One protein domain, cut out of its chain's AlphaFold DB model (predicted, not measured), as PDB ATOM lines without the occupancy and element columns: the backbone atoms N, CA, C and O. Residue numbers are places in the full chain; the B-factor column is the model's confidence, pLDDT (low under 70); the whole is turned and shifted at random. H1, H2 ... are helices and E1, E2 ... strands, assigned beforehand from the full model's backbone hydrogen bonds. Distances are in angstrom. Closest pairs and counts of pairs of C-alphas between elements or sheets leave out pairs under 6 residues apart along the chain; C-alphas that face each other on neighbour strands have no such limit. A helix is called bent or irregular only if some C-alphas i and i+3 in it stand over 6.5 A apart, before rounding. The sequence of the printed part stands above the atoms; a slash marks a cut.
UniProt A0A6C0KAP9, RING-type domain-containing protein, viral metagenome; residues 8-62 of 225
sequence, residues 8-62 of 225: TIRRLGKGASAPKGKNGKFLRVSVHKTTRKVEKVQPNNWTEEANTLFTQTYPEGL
ATOM      1  N   THR A   8      35.979 119.879 -46.103       88.25
ATOM      2  CA  THR A   8      35.741 119.070 -47.308       88.25
ATOM      3  C   THR A   8      35.148 119.928 -48.410       88.25
ATOM      4  O   THR A   8      34.141 120.594 -48.201       88.25
ATOM      5  N   ILE A   9      35.759 119.911 -49.593       89.00
ATOM      6  CA  ILE A   9      35.282 120.691 -50.738       89.00
ATOM      7  C   ILE A   9      34.305 119.843 -51.550       89.00
ATOM      8  O   ILE A   9      34.616 118.714 -51.932       89.00
ATOM      9  N   ARG A  10      33.129 120.397 -51.838       89.12
ATOM     10  CA  ARG A  10      32.062 119.751 -52.610       89.12
ATOM     11  C   ARG A  10      31.583 120.668 -53.726       89.12
ATOM     12  O   ARG A  10      31.691 121.882 -53.620       89.12
ATOM     13  N   ARG A  11      31.069 120.087 -54.811       90.19
ATOM     14  CA  ARG A  11      30.412 120.850 -55.881       90.19
ATOM     15  C   ARG A  11      29.016 121.270 -55.423       90.19
ATOM     16  O   ARG A  11      28.340 120.478 -54.768       90.19
ATOM     17  N   LEU A  12      28.603 122.485 -55.775       86.88
ATOM     18  CA  LEU A  12      27.220 122.920 -55.613       86.88
ATOM     19  C   LEU A  12      26.364 122.284 -56.718       86.88
ATOM     20  O   LEU A  12      26.645 122.485 -57.897       86.88
ATOM     21  N   GLY A  13      25.360 121.487 -56.347       82.31
ATOM     22  CA  GLY A  13      24.525 120.743 -57.299       82.31
ATOM     23  C   GLY A  13      25.161 119.452 -57.846       82.31
ATOM     24  O   GLY A  13      26.310 119.107 -57.551       82.31
ATOM     25  N   LYS A  14      24.386 118.696 -58.634       82.00
ATOM     26  CA  LYS A  14      24.785 117.421 -59.260       82.00
ATOM     27  C   LYS A  14      24.514 117.458 -60.763       82.00
ATOM     28  O   LYS A  14      23.577 118.112 -61.197       82.00
ATOM     29  N   GLY A  15      25.291 116.695 -61.532       81.19
ATOM     30  CA  GLY A  15      25.086 116.541 -62.974       81.19
ATOM     31  C   GLY A  15      25.558 117.735 -63.809       81.19
ATOM     32  O   GLY A  15      26.298 118.598 -63.328       81.19
ATOM     33  N   ALA A  16      25.160 117.740 -65.083       77.56
ATOM     34  CA  ALA A  16      25.516 118.774 -66.058       77.56
ATOM     35  C   ALA A  16      24.786 120.109 -65.822       77.56
ATOM     36  O   ALA A  16      25.310 121.152 -66.197       77.56
ATOM     37  N   SER A  17      23.635 120.077 -65.139       78.56
ATOM     38  CA  SER A  17      22.830 121.247 -64.754       78.56
ATOM     39  C   SER A  17      23.345 121.979 -63.507       78.56
ATOM     40  O   SER A  17      22.702 122.902 -63.015       78.56
ATOM     41  N   ALA A  18      24.495 121.574 -62.959       84.94
ATOM     42  CA  ALA A  18      25.075 122.233 -61.797       84.94
ATOM     43  C   ALA A  18      25.501 123.682 -62.126       84.94
ATOM     44  O   ALA A  18      26.120 123.907 -63.173       84.94
ATOM     45  N   PRO A  19      25.249 124.647 -61.222       85.06
ATOM     46  CA  PRO A  19      25.529 126.055 -61.466       85.06
ATOM     47  C   PRO A  19      27.023 126.305 -61.697       85.06
ATOM     48  O   PRO A  19      27.907 125.821 -60.971       85.06
ATOM     49  N   LYS A  20      27.295 127.088 -62.737       89.38
ATOM     50  CA  LYS A  20      28.630 127.556 -63.103       89.38
ATOM     51  C   LYS A  20      28.786 129.004 -62.655       89.38
ATOM     52  O   LYS A  20      27.831 129.771 -62.653       89.38
ATOM     53  N   GLY A  21      29.996 129.355 -62.240       88.06
ATOM     54  CA  GLY A  21      30.337 130.734 -61.919       88.06
ATOM     55  C   GLY A  21      30.523 131.573 -63.177       88.06
ATOM     56  O   GLY A  21      30.498 131.052 -64.294       88.06
ATOM     57  N   LYS A  22      30.822 132.856 -62.979       87.62
ATOM     58  CA  LYS A  22      31.140 133.816 -64.053       87.62
ATOM     59  C   LYS A  22      32.264 133.316 -64.974       87.62
ATOM     60  O   LYS A  22      32.248 133.561 -66.171       87.62
ATOM     61  N   ASN A  23      33.180 132.516 -64.431       85.12
ATOM     62  CA  ASN A  23      34.301 131.917 -65.162       85.12
ATOM     63  C   ASN A  23      33.946 130.619 -65.925       85.12
ATOM     64  O   ASN A  23      34.846 129.872 -66.309       85.12
ATOM     65  N   GLY A  24      32.666 130.241 -66.028       84.06
ATOM     66  CA  GLY A  24      32.205 129.006 -66.688       84.06
ATOM     67  C   GLY A  24      32.558 127.697 -65.959       84.06
ATOM     68  O   GLY A  24      32.150 126.610 -66.375       84.06
ATOM     69  N   LYS A  25      33.295 127.769 -64.845       88.25
ATOM     70  CA  LYS A  25      33.660 126.624 -63.995       88.25
ATOM     71  C   LYS A  25      32.581 126.349 -62.947       88.25
ATOM     72  O   LYS A  25      31.947 127.270 -62.441       88.25
ATOM     73  N   PHE A  26      32.416 125.078 -62.573       90.69
ATOM     74  CA  PHE A  26      31.467 124.673 -61.531       90.69
ATOM     75  C   PHE A  26      31.806 125.279 -60.170       90.69
ATOM     76  O   PHE A  26      32.953 125.198 -59.714       90.69
ATOM     77  N   LEU A  27      30.784 125.805 -59.500       91.81
ATOM     78  CA  LEU A  27      30.917 126.379 -58.167       91.81
ATOM     79  C   LEU A  27      31.086 125.292 -57.102       91.81
ATOM     80  O   LEU A  27      30.618 124.153 -57.233       91.81
ATOM     81  N   ARG A  28      31.813 125.641 -56.040       91.62
ATOM     82  CA  ARG A  28      32.171 124.727 -54.956       91.62
ATOM     83  C   ARG A  28      31.915 125.361 -53.599       91.62
ATOM     84  O   ARG A  28      32.030 126.568 -53.435       91.62
ATOM     85  N   VAL A  29      31.628 124.515 -52.624       91.69
ATOM     86  CA  VAL A  29      31.410 124.885 -51.227       91.69
ATOM     87  C   VAL A  29      32.356 124.093 -50.331       91.69
ATOM     88  O   VAL A  29      32.641 122.920 -50.601       91.69
ATOM     89  N   SER A  30      32.869 124.724 -49.283       90.19
ATOM     90  CA  SER A  30      33.628 124.075 -48.216       90.19
ATOM     91  C   SER A  30      32.675 123.710 -47.088       90.19
ATOM     92  O   SER A  30      31.940 124.548 -46.587       90.19
ATOM     93  N   VAL A  31      32.680 122.441 -46.687       90.19
ATOM     94  CA  VAL A  31      31.866 121.930 -45.583       90.19
ATOM     95  C   VAL A  31      32.786 121.467 -44.468       90.19
ATOM     96  O   VAL A  31      33.621 120.577 -44.678       90.19
ATOM     97  N   HIS A  32      32.610 122.035 -43.281       88.00
ATOM     98  CA  HIS A  32      33.350 121.632 -42.096       88.00
ATOM     99  C   HIS A  32      32.882 120.259 -41.589       88.00
ATOM    100  O   HIS A  32      31.683 119.992 -41.473       88.00
ATOM    101  N   LYS A  33      33.823 119.353 -41.300       82.69
ATOM    102  CA  LYS A  33      33.516 117.939 -41.007       82.69
ATOM    103  C   LYS A  33      32.689 117.747 -39.731       82.69
ATOM    104  O   LYS A  33      31.793 116.899 -39.727       82.69
ATOM    105  N   THR A  34      32.978 118.523 -38.682       79.75
ATOM    106  CA  THR A  34      32.323 118.404 -37.365       79.75
ATOM    107  C   THR A  34      31.111 119.326 -37.255       79.75
ATOM    108  O   THR A  34      29.990 118.846 -37.157       79.75
ATOM    109  N   THR A  35      31.319 120.639 -37.367       85.56
ATOM    110  CA  THR A  35      30.268 121.671 -37.240       85.56
ATOM    111  C   THR A  35      29.286 121.743 -38.408       85.56
ATOM    112  O   THR A  35      28.272 122.420 -38.289       85.56
ATOM    113  N   ARG A  36      29.569 121.093 -39.549       84.62
ATOM    114  CA  ARG A  36      28.722 121.104 -40.762       84.62
ATOM    115  C   ARG A  36      28.432 122.480 -41.362       84.62
ATOM    116  O   ARG A  36      27.653 122.549 -42.311       84.62
ATOM    117  N   LYS A  37      29.105 123.528 -40.882       89.25
ATOM    118  CA  LYS A  37      29.077 124.869 -41.468       89.25
ATOM    119  C   LYS A  37      29.568 124.819 -42.913       89.25
ATOM    120  O   LYS A  37      30.543 124.118 -43.213       89.25
ATOM    121  N   VAL A  38      28.855 125.520 -43.785       90.06
ATOM    122  CA  VAL A  38      29.098 125.571 -45.224       90.06
ATOM    123  C   VAL A  38      29.498 126.981 -45.625       90.06
ATOM    124  O   VAL A  38      28.779 127.937 -45.361       90.06
ATOM    125  N   GLU A  39      30.620 127.095 -46.324       90.56
ATOM    126  CA  GLU A  39      31.138 128.359 -46.840       90.56
ATOM    127  C   GLU A  39      31.315 128.290 -48.362       90.56
ATOM    128  O   GLU A  39      31.541 127.225 -48.950       90.56
ATOM    129  N   LYS A  40      31.191 129.442 -49.027       90.88
ATOM    130  CA  LYS A  40      31.355 129.565 -50.481       90.88
ATOM    131  C   LYS A  40      32.839 129.609 -50.835       90.88
ATOM    132  O   LYS A  40      33.581 130.436 -50.316       90.88
ATOM    133  N   VAL A  41      33.271 128.772 -51.777       88.62
ATOM    134  CA  VAL A  41      34.635 128.856 -52.315       88.62
ATOM    135  C   VAL A  41      34.668 129.960 -53.370       88.62
ATOM    136  O   VAL A  41      33.897 129.906 -54.327       88.62
ATOM    137  N   GLN A  42      35.568 130.937 -53.205       84.31
ATOM    138  CA  GLN A  42      35.758 132.083 -54.114       84.31
ATOM    139  C   GLN A  42      34.465 132.892 -54.357       84.31
ATOM    140  O   GLN A  42      33.917 132.832 -55.459       84.31
ATOM    141  N   PRO A  43      33.976 133.662 -53.364       84.75
ATOM    142  CA  PRO A  43      32.665 134.326 -53.413       84.75
ATOM    143  C   PRO A  43      32.482 135.267 -54.617       84.75
ATOM    144  O   PRO A  43      31.386 135.359 -55.160       84.75
ATOM    145  N   ASN A  44      33.556 135.880 -55.115       86.38
ATOM    146  CA  ASN A  44      33.501 136.846 -56.221       86.38
ATOM    147  C   ASN A  44      33.095 136.221 -57.574       86.38
ATOM    148  O   ASN A  44      32.626 136.921 -58.469       86.38
ATOM    149  N   ASN A  45      33.261 134.904 -57.735       87.94
ATOM    150  CA  ASN A  45      32.927 134.169 -58.962       87.94
ATOM    151  C   ASN A  45      31.455 133.695 -59.002       87.94
ATOM    152  O   ASN A  45      31.040 133.035 -59.955       87.94
ATOM    153  N   TRP A  46      30.662 133.985 -57.968       89.31
ATOM    154  CA  TRP A  46      29.280 133.519 -57.857       89.31
ATOM    155  C   TRP A  46      28.313 134.435 -58.607       89.31
ATOM    156  O   TRP A  46      28.476 135.655 -58.632       89.31
ATOM    157  N   THR A  47      27.304 133.829 -59.228       90.31
ATOM    158  CA  THR A  47      26.165 134.523 -59.839       90.31
ATOM    159  C   THR A  47      25.019 134.642 -58.836       90.31
ATOM    160  O   THR A  47      24.988 133.936 -57.824       90.31
ATOM    161  N   GLU A  48      24.064 135.528 -59.107       87.31
ATOM    162  CA  GLU A  48      22.874 135.704 -58.264       87.31
ATOM    163  C   GLU A  48      22.035 134.422 -58.205       87.31
ATOM    164  O   GLU A  48      21.688 133.966 -57.119       87.31
ATOM    165  N   GLU A  49      21.859 133.753 -59.345       86.62
ATOM    166  CA  GLU A  49      21.220 132.434 -59.440       86.62
ATOM    167  C   GLU A  49      21.939 131.363 -58.604       86.62
ATOM    168  O   GLU A  49      21.322 130.510 -57.971       86.62
ATOM    169  N   ALA A  50      23.273 131.394 -58.549       87.12
ATOM    170  CA  ALA A  50      24.015 130.464 -57.708       87.12
ATOM    171  C   ALA A  50      23.883 130.789 -56.213       87.12
ATOM    172  O   ALA A  50      23.949 129.888 -55.373       87.12
ATOM    173  N   ASN A  51      23.711 132.067 -55.866       88.38
ATOM    174  CA  ASN A  51      23.500 132.504 -54.491       88.38
ATOM    175  C   ASN A  51      22.121 132.086 -53.973       88.38
ATOM    176  O   ASN A  51      22.044 131.617 -52.837       88.38
ATOM    177  N   THR A  52      21.077 132.183 -54.799       88.81
ATOM    178  CA  THR A  52      19.736 131.687 -54.454       88.81
ATOM    179  C   THR A  52      19.728 130.164 -54.322       88.81
ATOM    180  O   THR A  52      19.210 129.630 -53.344       88.81
ATOM    181  N   LEU A  53      20.404 129.442 -55.221       86.62
ATOM    182  CA  LEU A  53      20.570 127.990 -55.090       86.62
ATOM    183  C   LEU A  53      21.341 127.598 -53.825       86.62
ATOM    184  O   LEU A  53      21.039 126.578 -53.204       86.62
ATOM    185  N   PHE A  54      22.338 128.385 -53.417       88.75
ATOM    186  CA  PHE A  54      23.094 128.128 -52.194       88.75
ATOM    187  C   PHE A  54      22.231 128.254 -50.942       88.75
ATOM    188  O   PHE A  54      22.277 127.357 -50.102       88.75
ATOM    189  N   THR A  55      21.439 129.323 -50.825       87.44
ATOM    190  CA  THR A  55      20.551 129.531 -49.672       87.44
ATOM    191  C   THR A  55      19.435 128.491 -49.625       87.44
ATOM    192  O   THR A  55      19.119 127.996 -48.548       87.44
ATOM    193  N   GLN A  56      18.911 128.078 -50.782       87.38
ATOM    194  CA  GLN A  56      17.936 126.987 -50.880       87.38
ATOM    195  C   GLN A  56      18.533 125.623 -50.493       87.38
ATOM    196  O   GLN A  56      17.882 124.822 -49.830       87.38
ATOM    197  N   THR A  57      19.774 125.338 -50.905       84.56
ATOM    198  CA  THR A  57      20.423 124.036 -50.650       84.56
ATOM    199  C   THR A  57      20.930 123.908 -49.210       84.56
ATOM    200  O   THR A  57      20.951 122.807 -48.656       84.56
ATOM    201  N   TYR A  58      21.370 125.017 -48.614       88.38
ATOM    202  CA  TYR A  58      21.939 125.080 -47.269       88.38
ATOM    203  C   TYR A  58      21.220 126.154 -46.447       88.38
ATOM    204  O   TYR A  58      21.798 127.221 -46.205       88.38
ATOM    205  N   PRO A  59      19.974 125.889 -46.012       81.44
ATOM    206  CA  PRO A  59      19.286 126.789 -45.098       81.44
ATOM    207  C   PRO A  59      20.152 126.989 -43.844       81.44
ATOM    208  O   PRO A  59      20.779 126.046 -43.354       81.44
ATOM    209  N   GLU A  60      20.271 128.243 -43.398       81.38
ATOM    210  CA  GLU A  60      21.104 128.666 -42.254       81.38
ATOM    211  C   GLU A  60      22.617 128.364 -42.384       81.38
ATOM    212  O   GLU A  60      23.369 128.449 -41.414       81.38
ATOM    213  N   GLY A  61      23.106 128.019 -43.583       80.81
ATOM    214  CA  GLY A  61      24.527 127.743 -43.819       80.81
ATOM    215  C   GLY A  61      25.008 126.397 -43.264       80.81
ATOM    216  O   GLY A  61      26.212 126.209 -43.057       80.81
ATOM    217  N   LEU A  62      24.098 125.443 -43.032       81.44
ATOM    218  CA  LEU A  62      24.412 124.113 -42.503       81.44
ATOM    219  C   LEU A  62      24.127 122.995 -43.516       81.44
ATOM    220  O   LEU A  62      23.097 122.950 -44.185       81.44
TER     221      LEU A  62
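AT A GLANCE: This is residues 8 to 62 of the 225 residues of the protein "RING-type domain-containing protein" of viral metagenome (UniProt A0A6C0KAP9). A small antiparallel sheet of three strands, E1, E2 and E3, winds back and forth, and a single helix, H1, that comes after it in the chain only grazes it. Between E1 and E2 a long loop, residues 12 to 27, runs out beyond the end of the sheet where E1 ends and E2 begins. The printed part has 55 residues, with three named strands and then one named helix in the order E1, E2, E3, H1; the sheet's order is E1, E2, E3. The class is mixed, helices and strands, with 22 residues in named elements, under half of those printed. The whole is compact, with a radius of gyration of the C-alphas of 10.6 A, and rounded, spanning 31 by 22 by 19 A.

HOW THE PARTS SIT: The strands form a meander, each strand the antiparallel neighbour of the one before. E1, residues 8 to 11, and E2, residues 28 to 32, are a hairpin, antiparallel at 150 degrees between their directions. C-alphas 9 and 30 face each other at 4.5 A, and N 8 and O 31, 2.8 A apart, and N 10 and O 29, 2.9 A apart, are within hydrogen-bond range. E2 and E3, residues 38 to 40, are also a hairpin, antiparallel at 148 degrees. Here C-alphas 31 and 38 face each other at 4.6 A, and N 30 and O 39 are within hydrogen-bond range at 2.9 A. E1 and E3 are the edge strands and E2 is the inner strand. The sheet's C-alphas lie up to 2.5 A off their best plane. H1, residues 48 to 57, is only just on the sheet, with 5 pairs of C-alphas within 10 A; it only grazes the sheet, with its residues 51 to 54. In H1 every O i to N i+4 pair is within hydrogen-bond range.

IN THESE COORDINATES: E1 begins at C-alpha 8, at (35.741, 119.070, -47.308), and measures 10.3 A from first to last C-alpha. E2, the longest strand with 5 residues, measures 13.3 A and begins at C-alpha 28, at (32.171, 124.727, -54.956). E3 measures 7.0 A. H1 measures 14.1 A, is not bent, and ends at C-alpha 57, at (20.423, 124.036, -50.650).

THE WHOLE: The two C-alphas farthest apart are those of Gly 24 and Thr 34, at 31.2 A. The C-alphas of Thr 8 and Leu 62, the first and last printed, are 13.3 A apart. The printed part has no cut. The link from E1 to E2 is long, with 16 residues; that from E2 to E3 is tight, with 5, and that from E3 to H1 is short, with 7. The mean pLDDT of the printed part is 86.6, and no printed residue is under 70.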